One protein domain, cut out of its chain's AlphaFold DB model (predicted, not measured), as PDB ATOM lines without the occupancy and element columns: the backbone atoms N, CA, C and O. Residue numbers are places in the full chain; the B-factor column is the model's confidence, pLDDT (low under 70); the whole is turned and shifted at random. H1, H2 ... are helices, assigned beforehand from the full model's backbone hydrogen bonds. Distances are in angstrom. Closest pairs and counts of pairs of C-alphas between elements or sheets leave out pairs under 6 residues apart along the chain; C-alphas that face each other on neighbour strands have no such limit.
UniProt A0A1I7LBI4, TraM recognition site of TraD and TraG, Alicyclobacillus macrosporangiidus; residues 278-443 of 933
ATOM      1  N   ASP A 278     -59.075  24.268  -8.718       85.00
ATOM      2  CA  ASP A 278     -59.323  22.945  -9.297       85.00
ATOM      3  C   ASP A 278     -59.040  22.946 -10.806       85.00
ATOM      4  O   ASP A 278     -58.395  22.024 -11.314       85.00
ATOM      5  N   ALA A 279     -59.434  24.003 -11.527       83.00
ATOM      6  CA  ALA A 279     -59.168  24.121 -12.958       83.00
ATOM      7  C   ALA A 279     -57.675  24.370 -13.267       83.00
ATOM      8  O   ALA A 279     -57.119  23.716 -14.156       83.00
ATOM      9  N   ILE A 280     -56.991  25.214 -12.479       85.19
ATOM     10  CA  ILE A 280     -55.522  25.388 -12.526       85.19
ATOM     11  C   ILE A 280     -54.817  24.034 -12.379       85.19
ATOM     12  O   ILE A 280     -53.979  23.663 -13.207       85.19
ATOM     13  N   ILE A 281     -55.170  23.269 -11.346       86.00
ATOM     14  CA  ILE A 281     -54.530  21.986 -11.040       86.00
ATOM     15  C   ILE A 281     -54.855  20.935 -12.097       86.00
ATOM     16  O   ILE A 281     -53.966  20.172 -12.483       86.00
ATOM     17  N   ASN A 282     -56.086  20.901 -12.607       86.25
ATOM     18  CA  ASN A 282     -56.459  20.028 -13.715       86.25
ATOM     19  C   ASN A 282     -55.613  20.330 -14.962       86.25
ATOM     20  O   ASN A 282     -55.025  19.412 -15.530       86.25
ATOM     21  N   ASN A 283     -55.447  21.603 -15.341       87.12
ATOM     22  CA  ASN A 283     -54.618  21.978 -16.489       87.12
ATOM     23  C   ASN A 283     -53.137  21.623 -16.293       87.12
ATOM     24  O   ASN A 283     -52.501  21.114 -17.217       87.12
ATOM     25  N   VAL A 284     -52.565  21.865 -15.109       87.00
ATOM     26  CA  VAL A 284     -51.159  21.523 -14.834       87.00
ATOM     27  C   VAL A 284     -50.954  20.002 -14.813       87.00
ATOM     28  O   VAL A 284     -49.967  19.516 -15.369       87.00
ATOM     29  N   ASN A 285     -51.911  19.234 -14.284       86.69
ATOM     30  CA  ASN A 285     -51.917  17.773 -14.386       86.69
ATOM     31  C   ASN A 285     -52.006  17.286 -15.832       86.69
ATOM     32  O   ASN A 285     -51.217  16.432 -16.232       86.69
ATOM     33  N   VAL A 286     -52.917  17.848 -16.626       84.69
ATOM     34  CA  VAL A 286     -53.032  17.570 -18.061       84.69
ATOM     35  C   VAL A 286     -51.692  17.815 -18.766       84.69
ATOM     36  O   VAL A 286     -51.228  16.986 -19.540       84.69
ATOM     37  N   VAL A 287     -51.014  18.923 -18.477       83.75
ATOM     38  CA  VAL A 287     -49.766  19.277 -19.168       83.75
ATOM     39  C   VAL A 287     -48.584  18.407 -18.728       83.75
ATOM     40  O   VAL A 287     -47.804  17.979 -19.576       83.75
ATOM     41  N   LEU A 288     -48.431  18.130 -17.428       82.31
ATOM     42  CA  LEU A 288     -47.283  17.383 -16.893       82.31
ATOM     43  C   LEU A 288     -47.472  15.858 -16.931       82.31
ATOM     44  O   LEU A 288     -46.505  15.113 -17.126       82.31
ATOM     45  N   ASN A 289     -48.687  15.365 -16.701       76.69
ATOM     46  CA  ASN A 289     -48.962  13.950 -16.435       76.69
ATOM     47  C   ASN A 289     -49.754  13.251 -17.551       76.69
ATOM     48  O   ASN A 289     -49.653  12.033 -17.666       76.69
ATOM     49  N   GLU A 290     -50.436  13.977 -18.441       71.12
ATOM     50  CA  GLU A 290     -51.076  13.378 -19.619       71.12
ATOM     51  C   GLU A 290     -50.039  13.110 -20.731       71.12
ATOM     52  O   GLU A 290     -49.774  13.940 -21.606       71.12
ATOM     53  N   GLN A 291     -49.398  11.936 -20.684       57.78
ATOM     54  CA  GLN A 291     -48.487  11.501 -21.747       57.78
ATOM     55  C   GLN A 291     -49.235  11.005 -22.991       57.78
ATOM     56  O   GLN A 291     -50.358  10.508 -22.930       57.78
ATOM     57  N   THR A 292     -48.573  11.146 -24.139       49.44
ATOM     58  CA  THR A 292     -49.063  10.699 -25.443       49.44
ATOM     59  C   THR A 292     -48.685   9.236 -25.687       49.44
ATOM     60  O   THR A 292     -47.499   8.906 -25.644       49.44
ATOM     61  N   GLY A 293     -49.681   8.384 -25.943       47.69
ATOM     62  CA  GLY A 293     -49.530   6.932 -26.125       47.69
ATOM     63  C   GLY A 293     -49.970   6.089 -24.914       47.69
ATOM     64  O   GLY A 293     -50.145   6.597 -23.812       47.69
ATOM     65  N   ASP A 294     -50.177   4.784 -25.123       46.88
ATOM     66  CA  ASP A 294     -50.500   3.836 -24.042       46.88
ATOM     67  C   ASP A 294     -49.255   3.137 -23.492       46.88
ATOM     68  O   ASP A 294     -48.354   2.756 -24.240       46.88
ATOM     69  N   ARG A 295     -49.281   2.862 -22.187       54.34
ATOM     70  CA  ARG A 295     -48.245   2.144 -21.435       54.34
ATOM     71  C   ARG A 295     -48.803   0.904 -20.722       54.34
ATOM     72  O   ARG A 295     -50.009   0.632 -20.760       54.34
ATOM     73  N   ALA A 296     -47.937   0.103 -20.107       54.44
ATOM     74  CA  ALA A 296     -48.337  -1.108 -19.396       54.44
ATOM     75  C   ALA A 296     -49.137  -0.792 -18.116       54.44
ATOM     76  O   ALA A 296     -49.003   0.273 -17.518       54.44
ATOM     77  N   LYS A 297     -49.939  -1.757 -17.633       54.28
ATOM     78  CA  LYS A 297     -50.808  -1.574 -16.448       54.28
ATOM     79  C   LYS A 297     -50.075  -1.101 -15.183       54.28
ATOM     80  O   LYS A 297     -50.697  -0.449 -14.355       54.28
ATOM     81  N   GLY A 298     -48.794  -1.444 -15.025       54.81
ATOM     82  CA  GLY A 298     -47.976  -0.993 -13.894       54.81
ATOM     83  C   GLY A 298     -47.534   0.469 -13.998       54.81
ATOM     84  O   GLY A 298     -47.418   1.139 -12.982       54.81
ATOM     85  N   GLU A 299     -47.339   0.987 -15.211       63.47
ATOM     86  CA  GLU A 299     -46.941   2.383 -15.445       63.47
ATOM     87  C   GLU A 299     -48.115   3.333 -15.173       63.47
ATOM     88  O   GLU A 299     -47.951   4.328 -14.474       63.47
ATOM     89  N   ALA A 300     -49.327   2.948 -15.591       67.75
ATOM     90  CA  ALA A 300     -50.551   3.714 -15.338       67.75
ATOM     91  C   ALA A 300     -50.846   3.946 -13.840       67.75
ATOM     92  O   ALA A 300     -51.493   4.930 -13.492       67.75
ATOM     93  N   PHE A 301     -50.365   3.075 -12.942       73.00
ATOM     94  CA  PHE A 301     -50.427   3.322 -11.496       73.00
ATOM     95  C   PHE A 301     -49.526   4.498 -11.090       73.00
ATOM     96  O   PHE A 301     -49.975   5.395 -10.382       73.00
ATOM     97  N   PHE A 302     -48.283   4.541 -11.582       73.44
ATOM     98  CA  PHE A 302     -47.367   5.652 -11.310       73.44
ATOM     99  C   PHE A 302     -47.856   6.976 -11.905       73.44
ATOM    100  O   PHE A 302     -47.653   8.010 -11.275       73.44
ATOM    101  N   ASP A 303     -48.539   6.965 -13.053       74.75
ATOM    102  CA  ASP A 303     -49.142   8.176 -13.628       74.75
ATOM    103  C   ASP A 303     -50.307   8.710 -12.770       74.75
ATOM    104  O   ASP A 303     -50.386   9.918 -12.532       74.75
ATOM    105  N   ILE A 304     -51.163   7.828 -12.232       82.50
ATOM    106  CA  ILE A 304     -52.215   8.201 -11.266       82.50
ATOM    107  C   ILE A 304     -51.590   8.802 -10.001       82.50
ATOM    108  O   ILE A 304     -51.998   9.880  -9.569       82.50
ATOM    109  N   MET A 305     -50.566   8.156  -9.436       82.94
ATOM    110  CA  MET A 305     -49.890   8.677  -8.245       82.94
ATOM    111  C   MET A 305     -49.156   9.993  -8.522       82.94
ATOM    112  O   MET A 305     -49.204  10.897  -7.695       82.94
ATOM    113  N   ALA A 306     -48.529  10.160  -9.690       83.56
ATOM    114  CA  ALA A 306     -47.899  11.419 -10.084       83.56
ATOM    115  C   ALA A 306     -48.925  12.556 -10.219       83.56
ATOM    116  O   ALA A 306     -48.634  13.686  -9.822       83.56
ATOM    117  N   ALA A 307     -50.131  12.265 -10.719       86.38
ATOM    118  CA  ALA A 307     -51.223  13.231 -10.765       86.38
ATOM    119  C   ALA A 307     -51.758  13.584  -9.364       86.38
ATOM    120  O   ALA A 307     -52.017  14.756  -9.082       86.38
ATOM    121  N   GLN A 308     -51.845  12.611  -8.452       88.94
ATOM    122  CA  GLN A 308     -52.222  12.855  -7.054       88.94
ATOM    123  C   GLN A 308     -51.164  13.708  -6.324       88.94
ATOM    124  O   GLN A 308     -51.505  14.740  -5.757       88.94
ATOM    125  N   VAL A 309     -49.873  13.376  -6.449       89.62
ATOM    126  CA  VAL A 309     -48.735  14.170  -5.929       89.62
ATOM    127  C   VAL A 309     -48.758  15.606  -6.461       89.62
ATOM    128  O   VAL A 309     -48.561  16.560  -5.708       89.62
ATOM    129  N   THR A 310     -49.001  15.772  -7.765       90.88
ATOM    130  CA  THR A 310     -49.100  17.094  -8.406       90.88
ATOM    131  C   THR A 310     -50.281  17.879  -7.836       90.88
ATOM    132  O   THR A 310     -50.129  19.050  -7.513       90.88
ATOM    133  N   THR A 311     -51.428  17.224  -7.645       92.00
ATOM    134  CA  THR A 311     -52.637  17.812  -7.047       92.00
ATOM    135  C   THR A 311     -52.391  18.273  -5.614       92.00
ATOM    136  O   THR A 311     -52.528  19.460  -5.327       92.00
ATOM    137  N   ASP A 312     -51.976  17.369  -4.725       93.25
ATOM    138  CA  ASP A 312     -51.865  17.663  -3.293       93.25
ATOM    139  C   ASP A 312     -50.774  18.708  -3.011       93.25
ATOM    140  O   ASP A 312     -50.989  19.639  -2.233       93.25
ATOM    141  N   SER A 313     -49.623  18.613  -3.691       93.00
ATOM    142  CA  SER A 313     -48.539  19.592  -3.526       93.00
ATOM    143  C   SER A 313     -48.874  20.966  -4.116       93.00
ATOM    144  O   SER A 313     -48.439  21.968  -3.552       93.00
ATOM    145  N   LEU A 314     -49.670  21.054  -5.192       92.69
ATOM    146  CA  LEU A 314     -50.153  22.340  -5.713       92.69
ATOM    147  C   LEU A 314     -51.258  22.945  -4.842       92.69
ATOM    148  O   LEU A 314     -51.245  24.160  -4.655       92.69
ATOM    149  N   GLN A 315     -52.169  22.148  -4.267       92.19
ATOM    150  CA  GLN A 315     -53.154  22.658  -3.299       92.19
ATOM    151  C   GLN A 315     -52.446  23.228  -2.065       92.19
ATOM    152  O   GLN A 315     -52.688  24.380  -1.700       92.19
ATOM    153  N   LEU A 316     -51.509  22.474  -1.479       93.62
ATOM    154  CA  LEU A 316     -50.694  22.941  -0.355       93.62
ATOM    155  C   LEU A 316     -49.937  24.232  -0.720       93.62
ATOM    156  O   LEU A 316     -50.005  25.214   0.014       93.62
ATOM    157  N   TYR A 317     -49.293  24.276  -1.890       93.44
ATOM    158  CA  TYR A 317     -48.498  25.428  -2.326       93.44
ATOM    159  C   TYR A 317     -49.364  26.678  -2.548       93.44
ATOM    160  O   TYR A 317     -49.031  27.765  -2.068       93.44
ATOM    161  N   LYS A 318     -50.516  26.517  -3.213       89.88
ATOM    162  CA  LYS A 318     -51.465  27.597  -3.512       89.88
ATOM    163  C   LYS A 318     -52.054  28.225  -2.252       89.88
ATOM    164  O   LYS A 318     -52.217  29.442  -2.225       89.88
ATOM    165  N   PHE A 319     -52.322  27.434  -1.212       90.31
ATOM    166  CA  PHE A 319     -52.858  27.948   0.050       90.31
ATOM    167  C   PHE A 319     -51.785  28.435   1.042       90.31
ATOM    168  O   PHE A 319     -52.067  29.367   1.787       90.31
ATOM    169  N   LEU A 320     -50.572  27.864   1.064       91.25
ATOM    170  CA  LEU A 320     -49.528  28.222   2.047       91.25
ATOM    171  C   LEU A 320     -48.498  29.258   1.569       91.25
ATOM    172  O   LEU A 320     -47.760  29.805   2.395       91.25
ATOM    173  N   HIS A 321     -48.429  29.524   0.263       90.06
ATOM    174  CA  HIS A 321     -47.554  30.550  -0.322       90.06
ATOM    175  C   HIS A 321     -48.305  31.587  -1.170       90.06
ATOM    176  O   HIS A 321     -47.710  32.584  -1.563       90.06
ATOM    177  N   GLY A 322     -49.613  31.410  -1.395       86.94
ATOM    178  CA  GLY A 322     -50.487  32.415  -2.016       86.94
ATOM    179  C   GLY A 322     -50.802  33.633  -1.138       86.94
ATOM    180  O   GLY A 322     -51.642  34.441  -1.526       86.94
ATOM    181  N   PHE A 323     -50.157  33.766   0.023       86.94
ATOM    182  CA  PHE A 323     -50.340  34.853   0.984       86.94
ATOM    183  C   PHE A 323     -48.988  35.336   1.533       86.94
ATOM    184  O   PHE A 323     -48.087  34.520   1.741       86.94
ATOM    185  N   ASP A 324     -48.860  36.640   1.791       86.50
ATOM    186  CA  ASP A 324     -47.720  37.218   2.517       86.50
ATOM    187  C   ASP A 324     -47.862  37.060   4.046       86.50
ATOM    188  O   ASP A 324     -48.795  36.428   4.547       86.50
ATOM    189  N   ASN A 325     -46.914  37.624   4.802       85.44
ATOM    190  CA  ASN A 325     -46.891  37.526   6.263       85.44
ATOM    191  C   ASN A 325     -48.146  38.119   6.928       85.44
ATOM    192  O   ASN A 325     -48.620  37.549   7.910       85.44
ATOM    193  N   ASP A 326     -48.693  39.206   6.376       82.62
ATOM    194  CA  ASP A 326     -49.897  39.886   6.873       82.62
ATOM    195  C   ASP A 326     -51.190  39.212   6.368       82.62
ATOM    196  O   ASP A 326     -52.265  39.351   6.964       82.62
ATOM    197  N   GLY A 327     -51.078  38.442   5.283       79.69
ATOM    198  CA  GLY A 327     -52.116  37.658   4.628       79.69
ATOM    199  C   GLY A 327     -52.761  38.338   3.416       79.69
ATOM    200  O   GLY A 327     -53.915  38.041   3.089       79.69
ATOM    201  N   ASN A 328     -52.068  39.257   2.750       85.81
ATOM    202  CA  ASN A 328     -52.479  39.762   1.437       85.81
ATOM    203  C   ASN A 328     -52.156  38.714   0.353       85.81
ATOM    204  O   ASN A 328     -51.188  37.968   0.508       85.81
ATOM    205  N   PRO A 329     -52.936  38.620  -0.739       83.88
ATOM    206  CA  PRO A 329     -52.702  37.623  -1.780       83.88
ATOM    207  C   PRO A 329     -51.411  37.898  -2.568       83.88
ATOM    208  O   PRO A 329     -51.226  38.986  -3.113       83.88
ATOM    209  N   VAL A 330     -50.553  36.883  -2.681       85.19
ATOM    210  CA  VAL A 330     -49.271  36.919  -3.409       85.19
ATOM    211  C   VAL A 330     -49.367  36.101  -4.696       85.19
ATOM    212  O   VAL A 330     -49.963  35.020  -4.723       85.19
ATOM    213  N   GLU A 331     -48.763  36.593  -5.781       80.44
ATOM    214  CA  GLU A 331     -48.681  35.832  -7.028       80.44
ATOM    215  C   GLU A 331     -47.534  34.811  -6.986       80.44
ATOM    216  O   GLU A 331     -46.359  35.155  -7.103       80.44
ATOM    217  N   ILE A 332     -47.901  33.538  -6.856       87.00
ATOM    218  CA  ILE A 332     -46.987  32.389  -6.890       87.00
ATOM    219  C   ILE A 332     -46.786  31.862  -8.309       87.00
ATOM    220  O   ILE A 332     -47.691  31.969  -9.136       87.00
ATOM    221  N   ASP A 333     -45.660  31.199  -8.567       87.94
ATOM    222  CA  ASP A 333     -45.345  30.594  -9.862       87.94
ATOM    223  C   ASP A 333     -44.865  29.130  -9.757       87.94
ATOM    224  O   ASP A 333     -44.749  28.536  -8.681       87.94
ATOM    225  N   ILE A 334     -44.607  28.518 -10.915       88.25
ATOM    226  CA  ILE A 334     -44.160  27.121 -11.020       88.25
ATOM    227  C   ILE A 334     -42.696  26.908 -10.576       88.25
ATOM    228  O   ILE A 334     -42.296  25.769 -10.329       88.25
ATOM    229  N   ILE A 335     -41.897  27.976 -10.482       88.56
ATOM    230  CA  ILE A 335     -40.489  27.949 -10.058       88.56
ATOM    231  C   ILE A 335     -40.443  27.857  -8.530       88.56
ATOM    232  O   ILE A 335     -39.850  26.927  -7.984       88.56
ATOM    233  N   GLY A 336     -41.181  28.726  -7.835       89.25
ATOM    234  CA  GLY A 336     -41.317  28.695  -6.381       89.25
ATOM    235  C   GLY A 336     -41.944  27.398  -5.852       89.25
ATOM    236  O   GLY A 336     -41.563  26.943  -4.773       89.25
ATOM    237  N   TRP A 337     -42.849  26.764  -6.608       91.94
ATOM    238  CA  TRP A 337     -43.350  25.413  -6.304       91.94
ATOM    239  C   TRP A 337     -42.251  24.352  -6.433       91.94
ATOM    240  O   TRP A 337     -42.090  23.497  -5.556       91.94
ATOM    241  N   TYR A 338     -41.472  24.420  -7.517       91.75
ATOM    242  CA  TYR A 338     -40.373  23.497  -7.776       91.75
ATOM    243  C   TYR A 338     -39.300  23.574  -6.682       91.75
ATOM    244  O   TYR A 338     -38.949  22.540  -6.109       91.75
ATOM    245  N   ASP A 339     -38.816  24.771  -6.350       90.44
ATOM    246  CA  ASP A 339     -37.712  24.939  -5.399       90.44
ATOM    247  C   ASP A 339     -38.119  24.633  -3.951       90.44
ATOM    248  O   ASP A 339     -37.311  24.081  -3.199       90.44
ATOM    249  N   ARG A 340     -39.373  24.906  -3.560       90.44
ATOM    250  CA  ARG A 340     -39.864  24.588  -2.208       90.44
ATOM    251  C   ARG A 340     -40.247  23.119  -2.052       90.44
ATOM    252  O   ARG A 340     -39.770  22.484  -1.125       90.44
ATOM    253  N   TYR A 341     -41.082  22.549  -2.923       92.00
ATOM    254  CA  TYR A 341     -41.680  21.226  -2.661       92.00
ATOM    255  C   TYR A 341     -41.122  20.089  -3.520       92.00
ATOM    256  O   TYR A 341     -41.118  18.938  -3.078       92.00
ATOM    257  N   LEU A 342     -40.629  20.369  -4.731       89.56
ATOM    258  CA  LEU A 342     -40.056  19.325  -5.588       89.56
ATOM    259  C   LEU A 342     -38.566  19.112  -5.295       89.56
ATOM    260  O   LEU A 342     -38.098  17.974  -5.324       89.56
ATOM    261  N   VAL A 343     -37.813  20.173  -4.989       89.88
ATOM    262  CA  VAL A 343     -36.410  20.086  -4.551       89.88
ATOM    263  C   VAL A 343     -36.320  19.678  -3.078       89.88
ATOM    264  O   VAL A 343     -35.690  18.657  -2.794       89.88
ATOM    265  N   GLN A 344     -36.966  20.411  -2.163       88.88
ATOM    266  CA  GLN A 344     -36.925  20.158  -0.713       88.88
ATOM    267  C   GLN A 344     -38.111  19.275  -0.275       88.88
ATOM    268  O   GLN A 344     -39.028  19.699   0.420       88.88
ATOM    269  N   MET A 345     -38.092  18.008  -0.705       86.44
ATOM    270  CA  MET A 345     -39.205  17.050  -0.534       86.44
ATOM    271  C   MET A 345     -39.627  16.808   0.924       86.44
ATOM    272  O   MET A 345     -40.739  16.345   1.166       86.44
ATOM    273  N   ASP A 346     -38.747  17.086   1.886       89.19
ATOM    274  CA  ASP A 346     -39.035  16.933   3.312       89.19
ATOM    275  C   ASP A 346     -39.850  18.126   3.869       89.19
ATOM    276  O   ASP A 346     -40.677  17.926   4.757       89.19
ATOM    277  N   GLU A 347     -39.731  19.330   3.285       90.25
ATOM    278  CA  GLU A 347     -40.551  20.504   3.655       90.25
ATOM    279  C   GLU A 347     -42.012  20.332   3.206       90.25
ATOM    280  O   GLU A 347     -42.930  20.727   3.918       90.25
ATOM    281  N   LEU A 348     -42.251  19.653   2.074       91.69
ATOM    282  CA  LEU A 348     -43.596  19.271   1.613       91.69
ATOM    283  C   LEU A 348     -44.346  18.426   2.665       91.69
ATOM    284  O   LEU A 348     -45.538  18.628   2.893       91.69
ATOM    285  N   PHE A 349     -43.652  17.491   3.319       92.19
ATOM    286  CA  PHE A 349     -44.215  16.682   4.405       92.19
ATOM    287  C   PHE A 349     -44.336  17.477   5.715       92.19
ATOM    288  O   PHE A 349     -45.300  17.283   6.462       92.19
ATOM    289  N   LEU A 350     -43.397  18.387   5.994       92.38
ATOM    290  CA  LEU A 350     -43.433  19.233   7.187       92.38
ATOM    291  C   LEU A 350     -44.609  20.222   7.145       92.38
ATOM    292  O   LEU A 350     -45.419  20.230   8.068       92.38
ATOM    293  N   GLU A 351     -44.777  20.978   6.057       93.25
ATOM    294  CA  GLU A 351     -45.919  21.885   5.854       93.25
ATOM    295  C   GLU A 351     -47.260  21.126   5.870       93.25
ATOM    296  O   GLU A 351     -48.223  21.589   6.485       93.25
ATOM    297  N   ALA A 352     -47.329  19.918   5.293       94.38
ATOM    298  CA  ALA A 352     -48.507  19.057   5.420       94.38
ATOM    299  C   ALA A 352     -48.791  18.668   6.888       94.38
ATOM    300  O   ALA A 352     -49.941  18.702   7.334       94.38
ATOM    301  N   SER A 353     -47.754  18.348   7.666       94.25
ATOM    302  CA  SER A 353     -47.880  17.999   9.091       94.25
ATOM    303  C   SER A 353     -48.352  19.188   9.936       94.25
ATOM    304  O   SER A 353     -49.242  19.030  10.776       94.25
ATOM    305  N   ARG A 354     -47.840  20.396   9.662       94.62
ATOM    306  CA  ARG A 354     -48.299  21.655  10.278       94.62
ATOM    307  C   ARG A 354     -49.773  21.932   9.976       94.62
ATOM    308  O   ARG A 354     -50.543  22.245  10.882       94.62
ATOM    309  N   VAL A 355     -50.195  21.737   8.724       95.00
ATOM    310  CA  VAL A 355     -51.608  21.839   8.321       95.00
ATOM    311  C   VAL A 355     -52.487  20.840   9.077       95.00
ATOM    312  O   VAL A 355     -53.563  21.226   9.530       95.00
ATOM    313  N   GLN A 356     -52.052  19.588   9.275       94.06
ATOM    314  CA  GLN A 356     -52.817  18.637  10.095       94.06
ATOM    315  C   GLN A 356     -52.903  19.051  11.569       94.06
ATOM    316  O   GLN A 356     -53.948  18.839  12.178       94.06
ATOM    317  N   ALA A 357     -51.868  19.672  12.144       92.25
ATOM    318  CA  ALA A 357     -51.918  20.160  13.525       92.25
ATOM    319  C   ALA A 357     -52.984  21.259  13.709       92.25
ATOM    320  O   ALA A 357     -53.824  21.158  14.606       92.25
ATOM    321  N   VAL A 358     -53.022  22.255  12.815       93.00
ATOM    322  CA  VAL A 358     -54.071  23.296  12.805       93.00
ATOM    323  C   VAL A 358     -55.457  22.677  12.575       93.00
ATOM    324  O   VAL A 358     -56.411  22.974  13.295       93.00
ATOM    325  N   ALA A 359     -55.555  21.749  11.622       92.50
ATOM    326  CA  ALA A 359     -56.788  21.038  11.311       92.50
ATOM    327  C   ALA A 359     -57.314  20.182  12.481       92.50
ATOM    328  O   ALA A 359     -58.531  20.028  12.609       92.50
ATOM    329  N   ALA A 360     -56.432  19.635  13.322       90.81
ATOM    330  CA  ALA A 360     -56.800  18.854  14.501       90.81
ATOM    331  C   ALA A 360     -57.352  19.738  15.633       90.81
ATOM    332  O   ALA A 360     -58.339  19.367  16.269       90.81
ATOM    333  N   LEU A 361     -56.772  20.927  15.852       90.00
ATOM    334  CA  LEU A 361     -57.315  21.899  16.810       90.00
ATOM    335  C   LEU A 361     -58.725  22.358  16.415       90.00
ATOM    336  O   LEU A 361     -59.601  22.440  17.272       90.00
ATOM    337  N   GLU A 362     -58.973  22.598  15.123       89.75
ATOM    338  CA  GLU A 362     -60.315  22.929  14.627       89.75
ATOM    339  C   GLU A 362     -61.318  21.790  14.884       89.75
ATOM    340  O   GLU A 362     -62.392  22.045  15.429       89.75
ATOM    341  N   SER A 363     -60.976  20.534  14.566       88.88
ATOM    342  CA  SER A 363     -61.887  19.396  14.794       88.88
ATOM    343  C   SER A 363     -62.149  19.101  16.273       88.88
ATOM    344  O   SER A 363     -63.192  18.541  16.603       88.88
ATOM    345  N   ASN A 364     -61.231  19.495  17.158       89.31
ATOM    346  CA  ASN A 364     -61.383  19.364  18.606       89.31
ATOM    347  C   ASN A 364     -62.137  20.549  19.241       89.31
ATOM    348  O   ASN A 364     -62.414  20.516  20.439       89.31
ATOM    349  N   GLY A 365     -62.457  21.599  18.474       86.56
ATOM    350  CA  GLY A 365     -63.056  22.834  18.993       86.56
ATOM    351  C   GLY A 365     -62.090  23.701  19.811       86.56
ATOM    352  O   GLY A 365     -62.533  24.554  20.573       86.56
ATOM    353  N   THR A 366     -60.779  23.491  19.672       89.44
ATOM    354  CA  THR A 366     -59.719  24.123  20.476       89.44
ATOM    355  C   THR A 366     -58.776  24.987  19.635       89.44
ATOM    356  O   THR A 366     -57.581  25.065  19.925       89.44
ATOM    357  N   LEU A 367     -59.291  25.627  18.579       86.44
ATOM    358  CA  LEU A 367     -58.494  26.403  17.616       86.44
ATOM    359  C   LEU A 367     -57.691  27.544  18.268       86.44
ATOM    360  O   LEU A 367     -56.603  27.860  17.797       86.44
ATOM    361  N   ASP A 368     -58.166  28.102  19.382       83.56
ATOM    362  CA  ASP A 368     -57.485  29.183  20.106       83.56
ATOM    363  C   ASP A 368     -56.191  28.746  20.822       83.56
ATOM    364  O   ASP A 368     -55.373  29.598  21.182       83.56
ATOM    365  N   GLN A 369     -55.943  27.438  20.992       85.44
ATOM    366  CA  GLN A 369     -54.723  26.933  21.637       85.44
ATOM    367  C   GLN A 369     -53.467  27.255  20.800       85.44
ATOM    368  O   GLN A 369     -53.446  26.931  19.608       85.44
ATOM    369  N   PRO A 370     -52.430  27.890  21.386       84.38
ATOM    370  CA  PRO A 370     -51.205  28.243  20.672       84.38
ATOM    371  C   PRO A 370     -50.420  26.997  20.240       84.38
ATOM    372  O   PRO A 370     -50.499  25.943  20.878       84.38
ATOM    373  N   LEU A 371     -49.645  27.123  19.163       87.00
ATOM    374  CA  LEU A 371     -48.826  26.041  18.604       87.00
ATOM    375  C   LEU A 371     -47.336  26.352  18.789       87.00
ATOM    376  O   LEU A 371     -46.904  27.494  18.709       87.00
ATOM    377  N   VAL A 372     -46.526  25.319  19.033       82.88
ATOM    378  CA  VAL A 372     -45.094  25.495  19.358       82.88
ATOM    379  C   VAL A 372     -44.253  25.883  18.128       82.88
ATOM    380  O   VAL A 372     -43.221  26.537  18.257       82.88
ATOM    381  N   ASP A 373     -44.685  25.493  16.925       89.12
ATOM    382  CA  ASP A 373     -44.035  25.841  15.657       89.12
ATOM    383  C   ASP A 373     -44.643  27.138  15.088       89.12
ATOM    384  O   ASP A 373     -45.827  27.198  14.752       89.12
ATOM    385  N   GLN A 374     -43.810  28.177  14.953       89.75
ATOM    386  CA  GLN A 374     -44.219  29.521  14.513       89.75
ATOM    387  C   GLN A 374     -44.913  29.526  13.143       89.75
ATOM    388  O   GLN A 374     -45.818  30.325  12.900       89.75
ATOM    389  N   ARG A 375     -44.510  28.628  12.236       91.25
ATOM    390  CA  ARG A 375     -45.121  28.498  10.908       91.25
ATOM    391  C   ARG A 375     -46.543  27.939  11.017       91.25
ATOM    392  O   ARG A 375     -47.427  28.431  10.326       91.25
ATOM    393  N   SER A 376     -46.795  27.004  11.931       91.88
ATOM    394  CA  SER A 376     -48.134  26.500  12.263       91.88
ATOM    395  C   SER A 376     -49.019  27.577  12.890       91.88
ATOM    396  O   SER A 376     -50.190  27.678  12.525       91.88
ATOM    397  N   GLU A 377     -48.481  28.424  13.775       90.81
ATOM    398  CA  GLU A 377     -49.223  29.590  14.279       90.81
ATOM    399  C   GLU A 377     -49.541  30.592  13.172       90.81
ATOM    400  O   GLU A 377     -50.665  31.082  13.106       90.81
ATOM    401  N   TRP A 378     -48.609  30.858  12.253       92.81
ATOM    402  CA  TRP A 378     -48.882  31.694  11.085       92.81
ATOM    403  C   TRP A 378     -49.980  31.089  10.193       92.81
ATOM    404  O   TRP A 378     -50.913  31.799   9.817       92.81
ATOM    405  N   ILE A 379     -49.954  29.775   9.928       93.12
ATOM    406  CA  ILE A 379     -51.039  29.089   9.203       93.12
ATOM    407  C   ILE A 379     -52.369  29.298   9.937       93.12
ATOM    408  O   ILE A 379     -53.338  29.725   9.313       93.12
ATOM    409  N   ARG A 380     -52.414  29.059  11.253       93.44
ATOM    410  CA  ARG A 380     -53.608  29.196  12.107       93.44
ATOM    411  C   ARG A 380     -54.160  30.627  12.160       93.44
ATOM    412  O   ARG A 380     -55.371  30.809  12.105       93.44
ATOM    413  N   ASN A 381     -53.284  31.623  12.276       91.62
ATOM    414  CA  ASN A 381     -53.644  33.021  12.535       91.62
ATOM    415  C   ASN A 381     -53.886  33.824  11.246       91.62
ATOM    416  O   ASN A 381     -54.718  34.728  11.237       91.62
ATOM    417  N   VAL A 382     -53.156  33.522  10.166       90.56
ATOM    418  CA  VAL A 382     -53.130  34.337   8.938       90.56
ATOM    419  C   VAL A 382     -53.863  33.652   7.788       90.56
ATOM    420  O   VAL A 382     -54.732  34.275   7.175       90.56
ATOM    421  N   VAL A 383     -53.553  32.382   7.505       91.56
ATOM    422  CA  VAL A 383     -54.117  31.649   6.354       91.56
ATOM    423  C   VAL A 383     -55.490  31.065   6.677       91.56
ATOM    424  O   VAL A 383     -56.457  31.314   5.961       91.56
ATOM    425  N   TRP A 384     -55.603  30.308   7.770       92.69
ATOM    426  CA  TRP A 384     -56.798  29.537   8.131       92.69
ATOM    427  C   TRP A 384     -58.097  30.364   8.224       92.69
ATOM    428  O   TRP A 384     -59.127  29.866   7.766       92.69
ATOM    429  N   PRO A 385     -58.095  31.621   8.725       91.56
ATOM    430  CA  PRO A 385     -59.297  32.461   8.765       91.56
ATOM    431  C   PRO A 385     -59.683  33.067   7.406       91.56
ATOM    432  O   PRO A 385     -60.797  33.563   7.255       91.56
ATOM    433  N   ARG A 386     -58.774  33.056   6.419       90.25
ATOM    434  CA  ARG A 386     -59.000  33.584   5.060       90.25
ATOM    435  C   ARG A 386     -59.531  32.535   4.083       90.25
ATOM    436  O   ARG A 386     -60.017  32.894   3.012       90.25
ATOM    437  N   LEU A 387     -59.438  31.254   4.432       90.38
ATOM    438  CA  LEU A 387     -59.946  30.155   3.619       90.38
ATOM    439  C   LEU A 387     -61.432  29.910   3.892       90.38
ATOM    440  O   LEU A 387     -61.861  29.786   5.038       90.38
ATOM    441  N   THR A 388     -62.215  29.763   2.825       91.44
ATOM    442  CA  THR A 388     -63.598  29.277   2.924       91.44
ATOM    443  C   THR A 388     -63.628  27.808   3.352       91.44
ATOM    444  O   THR A 388     -62.679  27.064   3.110       91.44
ATOM    445  N   GLU A 389     -64.734  27.348   3.943       90.75
ATOM    446  CA  GLU A 389     -64.841  25.965   4.433       90.75
ATOM    447  C   GLU A 389     -64.495  24.886   3.376       90.75
ATOM    448  O   GLU A 389     -63.707  23.993   3.694       90.75
ATOM    449  N   PRO A 390     -64.933  24.976   2.099       91.25
ATOM    450  CA  PRO A 390     -64.486  24.043   1.061       91.25
ATOM    451  C   PRO A 390     -62.966  24.049   0.840       91.25
ATOM    452  O   PRO A 390     -62.369  22.988   0.666       91.25
ATOM    453  N   GLN A 391     -62.320  25.220   0.902       91.31
ATOM    454  CA  GLN A 391     -60.865  25.352   0.762       91.31
ATOM    455  C   GLN A 391     -60.122  24.776   1.977       91.31
ATOM    456  O   GLN A 391     -59.089  24.130   1.804       91.31
ATOM    457  N   ARG A 392     -60.665  24.924   3.194       93.12
ATOM    458  CA  ARG A 392     -60.126  24.267   4.402       93.12
ATOM    459  C   ARG A 392     -60.228  22.747   4.308       93.12
ATOM    460  O   ARG A 392     -59.270  22.051   4.634       93.12
ATOM    461  N   VAL A 393     -61.342  22.224   3.793       92.19
ATOM    462  CA  VAL A 393     -61.523  20.787   3.525       92.19
ATOM    463  C   VAL A 393     -60.551  20.282   2.448       92.19
ATOM    464  O   VAL A 393     -59.952  19.223   2.641       92.19
ATOM    465  N   MET A 394     -60.331  21.032   1.361       91.06
ATOM    466  CA  MET A 394     -59.312  20.716   0.344       91.06
ATOM    467  C   MET A 394     -57.904  20.667   0.952       91.06
ATOM    468  O   MET A 394     -57.229  19.646   0.851       91.06
ATOM    469  N   LEU A 395     -57.488  21.725   1.657       93.44
ATOM    470  CA  LEU A 395     -56.169  21.830   2.286       93.44
ATOM    471  C   LEU A 395     -55.929  20.718   3.327       93.44
ATOM    472  O   LEU A 395     -54.894  20.047   3.291       93.44
ATOM    473  N   ARG A 396     -56.912  20.458   4.202       94.50
ATOM    474  CA  ARG A 396     -56.908  19.339   5.164       94.50
ATOM    475  C   ARG A 396     -56.763  17.991   4.448       94.50
ATOM    476  O   ARG A 396     -56.009  17.141   4.922       94.50
ATOM    477  N   ARG A 397     -57.448  17.786   3.316       94.75
ATOM    478  CA  ARG A 397     -57.385  16.544   2.527       94.75
ATOM    479  C   ARG A 397     -56.029  16.354   1.843       94.75
ATOM    480  O   ARG A 397     -55.476  15.264   1.951       94.75
ATOM    481  N   ALA A 398     -55.495  17.382   1.184       94.38
ATOM    482  CA  ALA A 398     -54.197  17.325   0.508       94.38
ATOM    483  C   ALA A 398     -53.064  16.991   1.491       94.38
ATOM    484  O   ALA A 398     -52.280  16.072   1.263       94.38
ATOM    485  N   ALA A 399     -53.034  17.670   2.640       95.19
ATOM    486  CA  ALA A 399     -52.052  17.410   3.686       95.19
ATOM    487  C   ALA A 399     -52.160  15.986   4.272       95.19
ATOM    488  O   ALA A 399     -51.142  15.314   4.439       95.19
ATOM    489  N   ALA A 400     -53.376  15.489   4.529       94.38
ATOM    490  CA  ALA A 400     -53.581  14.113   4.991       94.38
ATOM    491  C   ALA A 400     -53.169  13.071   3.931       94.38
ATOM    492  O   ALA A 400     -52.578  12.048   4.274       94.38
ATOM    493  N   SER A 401     -53.445  13.337   2.648       94.12
ATOM    494  CA  SER A 401     -53.025  12.503   1.513       94.12
ATOM    495  C   SER A 401     -51.500  12.349   1.476       94.12
ATOM    496  O   SER A 401     -50.993  11.229   1.547       94.12
ATOM    497  N   ILE A 402     -50.769  13.471   1.501       92.81
ATOM    498  CA  ILE A 402     -49.298  13.502   1.534       92.81
ATOM    499  C   ILE A 402     -48.758  12.642   2.688       92.81
ATOM    500  O   ILE A 402     -47.965  11.730   2.457       92.81
ATOM    501  N   ILE A 403     -49.205  12.877   3.925       92.56
ATOM    502  CA  ILE A 403     -48.681  12.169   5.108       92.56
ATOM    503  C   ILE A 403     -48.932  10.655   5.028       92.56
ATOM    504  O   ILE A 403     -48.045   9.870   5.374       92.56
ATOM    505  N   ASN A 404     -50.104  10.238   4.540       91.56
ATOM    506  CA  ASN A 404     -50.446   8.825   4.368       91.56
ATOM    507  C   ASN A 404     -49.556   8.136   3.321       91.56
ATOM    508  O   ASN A 404     -49.082   7.027   3.564       91.56
ATOM    509  N   GLU A 405     -49.272   8.797   2.198       87.94
ATOM    510  CA  GLU A 405     -48.413   8.259   1.133       87.94
ATOM    511  C   GLU A 405     -46.933   8.164   1.544       87.94
ATOM    512  O   GLU A 405     -46.249   7.187   1.229       87.94
ATOM    513  N   PHE A 406     -46.441   9.115   2.346       85.94
ATOM    514  CA  PHE A 406     -45.151   8.974   3.031       85.94
ATOM    515  C   PHE A 406     -45.147   7.812   4.054       85.94
ATOM    516  O   PHE A 406     -44.087   7.302   4.417       85.94
ATOM    517  N   GLY A 407     -46.318   7.338   4.496       83.69
ATOM    518  CA  GLY A 407     -46.462   6.306   5.526       83.69
ATOM    519  C   GLY A 407     -46.295   6.846   6.949       83.69
ATOM    520  O   GLY A 407     -45.820   6.121   7.821       83.69
ATOM    521  N   GLY A 408     -46.630   8.119   7.177       82.00
ATOM    522  CA  GLY A 408     -46.539   8.784   8.481       82.00
ATOM    523  C   GLY A 408     -45.126   9.198   8.912       82.00
ATOM    524  O   GLY A 408     -44.954   9.657  10.038       82.00
ATOM    525  N   SER A 409     -44.107   9.047   8.057       84.81
ATOM    526  CA  SER A 409     -42.718   9.410   8.371       84.81
ATOM    527  C   SER A 409     -41.921   9.805   7.125       84.81
ATOM    528  O   SER A 409     -42.162   9.302   6.032       84.81
ATOM    529  N   LEU A 410     -40.896  10.644   7.303       81.00
ATOM    530  CA  LEU A 410     -39.905  10.978   6.270       81.00
ATOM    531  C   LEU A 410     -39.006   9.791   5.867       81.00
ATOM    532  O   LEU A 410     -38.308   9.866   4.847       81.00
ATOM    533  N   THR A 411     -38.999   8.716   6.666       80.94
ATOM    534  CA  THR A 411     -38.137   7.536   6.508       80.94
ATOM    535  C   THR A 411     -38.954   6.244   6.473       80.94
ATOM    536  O   THR A 411     -39.656   5.920   7.430       80.94
ATOM    537  N   GLY A 412     -38.811   5.457   5.407       86.25
ATOM    538  CA  GLY A 412     -39.487   4.168   5.259       86.25
ATOM    539  C   GLY A 412     -39.601   3.741   3.796       86.25
ATOM    540  O   GLY A 412     -39.257   4.501   2.892       86.25
ATOM    541  N   LYS A 413     -40.107   2.527   3.546       84.81
ATOM    542  CA  LYS A 413     -40.304   2.019   2.173       84.81
ATOM    543  C   LYS A 413     -41.336   2.844   1.390       84.81
ATOM    544  O   LYS A 413     -41.115   3.107   0.213       84.81
ATOM    545  N   ASN A 414     -42.410   3.285   2.049       83.94
ATOM    546  CA  ASN A 414     -43.460   4.106   1.438       83.94
ATOM    547  C   ASN A 414     -42.938   5.521   1.141       83.94
ATOM    548  O   ASN A 414     -42.957   5.938  -0.012       83.94
ATOM    549  N   ALA A 415     -42.340   6.187   2.138       85.56
ATOM    550  CA  ALA A 415     -41.634   7.459   1.971       85.56
ATOM    551  C   ALA A 415     -40.649   7.447   0.794       85.56
ATOM    552  O   ALA A 415     -40.646   8.367  -0.020       85.56
ATOM    553  N   GLU A 416     -39.836   6.397   0.656       87.44
ATOM    554  CA  GLU A 416     -38.867   6.299  -0.436       87.44
ATOM    555  C   GLU A 416     -39.537   6.045  -1.801       87.44
ATOM    556  O   GLU A 416     -39.093   6.585  -2.815       87.44
ATOM    557  N   ALA A 417     -40.649   5.304  -1.854       84.62
ATOM    558  CA  ALA A 417     -41.458   5.168  -3.068       84.62
ATOM    559  C   ALA A 417     -42.104   6.508  -3.483       84.62
ATOM    560  O   ALA A 417     -42.008   6.901  -4.646       84.62
ATOM    561  N   TYR A 418     -42.673   7.257  -2.535       86.00
ATOM    562  CA  TYR A 418     -43.277   8.568  -2.788       86.00
ATOM    563  C   TYR A 418     -42.225   9.613  -3.197       86.00
ATOM    564  O   TYR A 418     -42.387  10.295  -4.212       86.00
ATOM    565  N   LYS A 419     -41.070   9.651  -2.513       88.50
ATOM    566  CA  LYS A 419     -39.902  10.456  -2.916       88.50
ATOM    567  C   LYS A 419     -39.438  10.111  -4.336       88.50
ATOM    568  O   LYS A 419     -39.068  11.020  -5.074       88.50
ATOM    569  N   ASN A 420     -39.505   8.852  -4.779       88.12
ATOM    570  CA  ASN A 420     -39.219   8.497  -6.177       88.12
ATOM    571  C   ASN A 420     -40.232   9.077  -7.181       88.12
ATOM    572  O   ASN A 420     -39.826   9.534  -8.253       88.12
ATOM    573  N   ILE A 421     -41.518   9.151  -6.834       86.69
ATOM    574  CA  ILE A 421     -42.539   9.779  -7.689       86.69
ATOM    575  C   ILE A 421     -42.318  11.301  -7.754       86.69
ATOM    576  O   ILE A 421     -42.313  11.871  -8.851       86.69
ATOM    577  N   ILE A 422     -42.006  11.954  -6.625       88.06
ATOM    578  CA  ILE A 422     -41.639  13.384  -6.600       88.06
ATOM    579  C   ILE A 422     -40.354  13.639  -7.408       88.06
ATOM    580  O   ILE A 422     -40.295  14.611  -8.158       88.06
ATOM    581  N   ARG A 423     -39.338  12.759  -7.357       88.94
ATOM    582  CA  ARG A 423     -38.137  12.852  -8.223       88.94
ATOM    583  C   ARG A 423     -38.497  12.823  -9.711       88.94
ATOM    584  O   ARG A 423     -37.893  13.570 -10.483       88.94
ATOM    585  N   GLY A 424     -39.483  12.013 -10.105       86.06
ATOM    586  CA  GLY A 424     -40.026  11.973 -11.466       86.06
ATOM    587  C   GLY A 424     -40.723  13.278 -11.864       86.06
ATOM    588  O   GLY A 424     -40.395  13.860 -12.900       86.06
ATOM    589  N   LEU A 425     -41.622  13.787 -11.015       87.00
ATOM    590  CA  LEU A 425     -42.315  15.066 -11.223       87.00
ATOM    591  C   LEU A 425     -41.331  16.246 -11.295       87.00
ATOM    592  O   LEU A 425     -41.384  17.037 -12.237       87.00
ATOM    593  N   ARG A 426     -40.359  16.300 -10.376       89.94
ATOM    594  CA  ARG A 426     -39.226  17.236 -10.404       89.94
ATOM    595  C   ARG A 426     -38.488  17.171 -11.738       89.94
ATOM    596  O   ARG A 426     -38.162  18.211 -12.292       89.94
ATOM    597  N   GLY A 427     -38.250  15.973 -12.276       86.75
ATOM    598  CA  GLY A 427     -37.654  15.786 -13.601       86.75
ATOM    599  C   GLY A 427     -38.440  16.498 -14.707       86.75
ATOM    600  O   GLY A 427     -37.857  17.280 -15.455       86.75
ATOM    601  N   LYS A 428     -39.763  16.295 -14.761       84.19
ATOM    602  CA  LYS A 428     -40.661  16.943 -15.739       84.19
ATOM    603  C   LYS A 428     -40.645  18.470 -15.616       84.19
ATOM    604  O   LYS A 428     -40.435  19.170 -16.604       84.19
ATOM    605  N   VAL A 429     -40.824  18.994 -14.402       86.75
ATOM    606  CA  VAL A 429     -40.885  20.445 -14.148       86.75
ATOM    607  C   VAL A 429     -39.525  21.108 -14.385       86.75
ATOM    608  O   VAL A 429     -39.469  22.200 -14.950       86.75
ATOM    609  N   ARG A 430     -38.415  20.414 -14.094       87.81
ATOM    610  CA  ARG A 430     -37.061  20.878 -14.435       87.81
ATOM    611  C   ARG A 430     -36.890  21.124 -15.936       87.81
ATOM    612  O   ARG A 430     -36.194  22.066 -16.293       87.81
ATOM    613  N   VAL A 431     -37.526  20.343 -16.816       82.06
ATOM    614  CA  VAL A 431     -37.461  20.576 -18.275       82.06
ATOM    615  C   VAL A 431     -38.151  21.889 -18.669       82.06
ATOM    616  O   VAL A 431     -37.631  22.590 -19.539       82.06
ATOM    617  N   LEU A 432     -39.245  22.285 -18.000       78.50
ATOM    618  CA  LEU A 432     -39.852  23.611 -18.188       78.50
ATOM    619  C   LEU A 432     -38.884  24.722 -17.773       78.50
ATOM    620  O   LEU A 432     -38.472  25.529 -18.604       78.50
ATOM    621  N   ILE A 433     -38.475  24.729 -16.504       82.19
ATOM    622  CA  ILE A 433     -37.690  25.831 -15.927       82.19
ATOM    623  C   ILE A 433     -36.206  25.816 -16.333       82.19
ATOM    624  O   ILE A 433     -35.473  26.728 -15.973       82.19
ATOM    625  N   SER A 434     -35.737  24.810 -17.081       79.06
ATOM    626  CA  SER A 434     -34.346  24.742 -17.569       79.06
ATOM    627  C   SER A 434     -33.992  25.813 -18.606       79.06
ATOM    628  O   SER A 434     -32.813  26.090 -18.817       79.06
ATOM    629  N   SER A 435     -34.994  26.412 -19.258       78.50
ATOM    630  CA  SER A 435     -34.810  27.459 -20.260       78.50
ATOM    631  C   SER A 435     -35.090  28.834 -19.658       78.50
ATOM    632  O   SER A 435     -36.203  29.078 -19.192       78.50
ATOM    633  N   GLN A 436     -34.126  29.758 -19.742       75.56
ATOM    634  CA  GLN A 436     -34.308  31.150 -19.303       75.56
ATOM    635  C   GLN A 436     -35.542  31.792 -19.961       75.56
ATOM    636  O   GLN A 436     -36.333  32.430 -19.277       75.56
ATOM    637  N   TYR A 437     -35.775  31.548 -21.256       75.19
ATOM    638  CA  TYR A 437     -36.950  32.056 -21.978       75.19
ATOM    639  C   TYR A 437     -38.291  31.574 -21.397       75.19
ATOM    640  O   TYR A 437     -39.314  32.222 -21.604       75.19
ATOM    641  N   VAL A 438     -38.299  30.439 -20.688       78.44
ATOM    642  CA  VAL A 438     -39.484  29.902 -20.003       78.44
ATOM    643  C   VAL A 438     -39.546  30.360 -18.549       78.44
ATOM    644  O   VAL A 438     -40.638  30.643 -18.074       78.44
ATOM    645  N   GLN A 439     -38.414  30.558 -17.867       79.62
ATOM    646  CA  GLN A 439     -38.399  31.283 -16.588       79.62
ATOM    647  C   GLN A 439     -38.958  32.708 -16.759       79.62
ATOM    648  O   GLN A 439     -39.843  33.120 -16.020       79.62
ATOM    649  N   GLU A 440     -38.544  33.421 -17.808       76.38
ATOM    650  CA  GLU A 440     -39.057  34.745 -18.193       76.38
ATOM    651  C   GLU A 440     -40.530  34.776 -18.648       76.38
ATOM    652  O   GLU A 440     -41.108  35.860 -18.795       76.38
ATOM    653  N   LEU A 441     -41.116  33.611 -18.934       80.69
ATOM    654  CA  LEU A 441     -42.516  33.469 -19.325       80.69
ATOM    655  C   LEU A 441     -43.389  33.090 -18.127       80.69
ATOM    656  O   LEU A 441     -44.446  33.685 -17.952       80.69
ATOM    657  N   LEU A 442     -42.974  32.093 -17.346       81.56
ATOM    658  CA  LEU A 442     -43.778  31.508 -16.272       81.56
ATOM    659  C   LEU A 442     -43.527  32.176 -14.909       81.56
ATOM    660  O   LEU A 442     -44.391  32.086 -14.044       81.56
ATOM    661  N   GLY A 443     -42.361  32.805 -14.715       75.25
ATOM    662  CA  GLY A 443     -41.881  33.282 -13.417       75.25
ATOM    663  C   GLY A 443     -42.233  34.734 -13.073       75.25
ATOM    664  O   GLY A 443     -42.184  35.622 -13.935       75.25
TER     665      GLY A 443
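AT A GLANCE: This is residues 278 to 443 of the 933 residues of the protein "TraM recognition site of TraD and TraG" of Alicyclobacillus macrosporangiidus (UniProt A0A1I7LBI4). A long helix, H2, runs through the middle of a pile of crossed helices: H1 folds back along it, H6 and H7 pack on it, and H4 crosses H6. H3 lies beside H7, H5 packs on H4, and the small H8 sits at one extremity near H3 and H7; residues 296 to 301, of which 297 to 301 belong to H2, stick out. The 166 printed residues hold eight named helices, H1 to H8 in chain order, and no named strand: the class is all helix, with mostly crossed packing. The whole is compact, with a radius of gyration of the C-alphas of 16.4 A and spans of 51 by 38 by 26 A.

HOW THE PARTS SIT: H1, residues 278 to 289, makes a helical hairpin with H2, residues 297 to 320; they run opposite ways at a steep tilt of 42 degrees, and their closest C-alphas, Asn 285 and Ala 307, are 5.9 A apart. H2 is the hub and touches six helices. H3, residues 334 to 343, and H4, residues 345 to 363, touch only at the corner, closest at the C-alphas of Tyr 341 and Leu 348, 5.1 A. H4 touches H5, residues 374 to 383, with residues 354 to 358 alone, closest at the C-alphas of Arg 354 and Ser 376, 5.2 A. H6, residues 389 to 406, touches H4 at a steep tilt of 49 degrees, opposite ways; the closest C-alphas, Ala 352 and Ala 399, are 4.3 A apart. H6 also touches H2, closest at the C-alphas of Asp 312 and Ala 398, 4.5 A. H5 and H6 are apart. H7, residues 413 to 433, touches H2 about perpendicular, at 74 degrees, closest at the C-alphas of Ala 306 and Ile 421, 6.1 A. H7 touches H3 at a shallow tilt of 29 degrees, opposite ways, closest at the C-alphas of Leu 342 and Arg 426, 5.3 A. H8, residues 436 to 442, only just touches H3, with 3 pairs of C-alphas within 8 A, the closest Ile 334 and Leu 442, 6.9 A. Every O i to N i+4 pair is within hydrogen-bond range in H1, H5 and H6; the counts are 18 of 20 in H2, 5 of 6 in H3, 14 of 15 in H4, 16 of 17 in H7 and 2 of 3 in H8.

IN THESE COORDINATES: H1 begins at C-alpha 278, (-59.323, 22.945, -9.297). H2 measures 35.1 A, H4 27.5 A, H6 26.0 A and H7 30.0 A from first to last C-alpha. H8 ends at C-alpha 442, (-43.778, 31.508, -16.272).

THE WHOLE: The C-alphas farthest apart, Gly 293 and Gln 369, are 52.0 A apart. The printed part has no cut; the link from H2 to H3, 13 residues, is long. Residues 291 to 300 have pLDDT under 70.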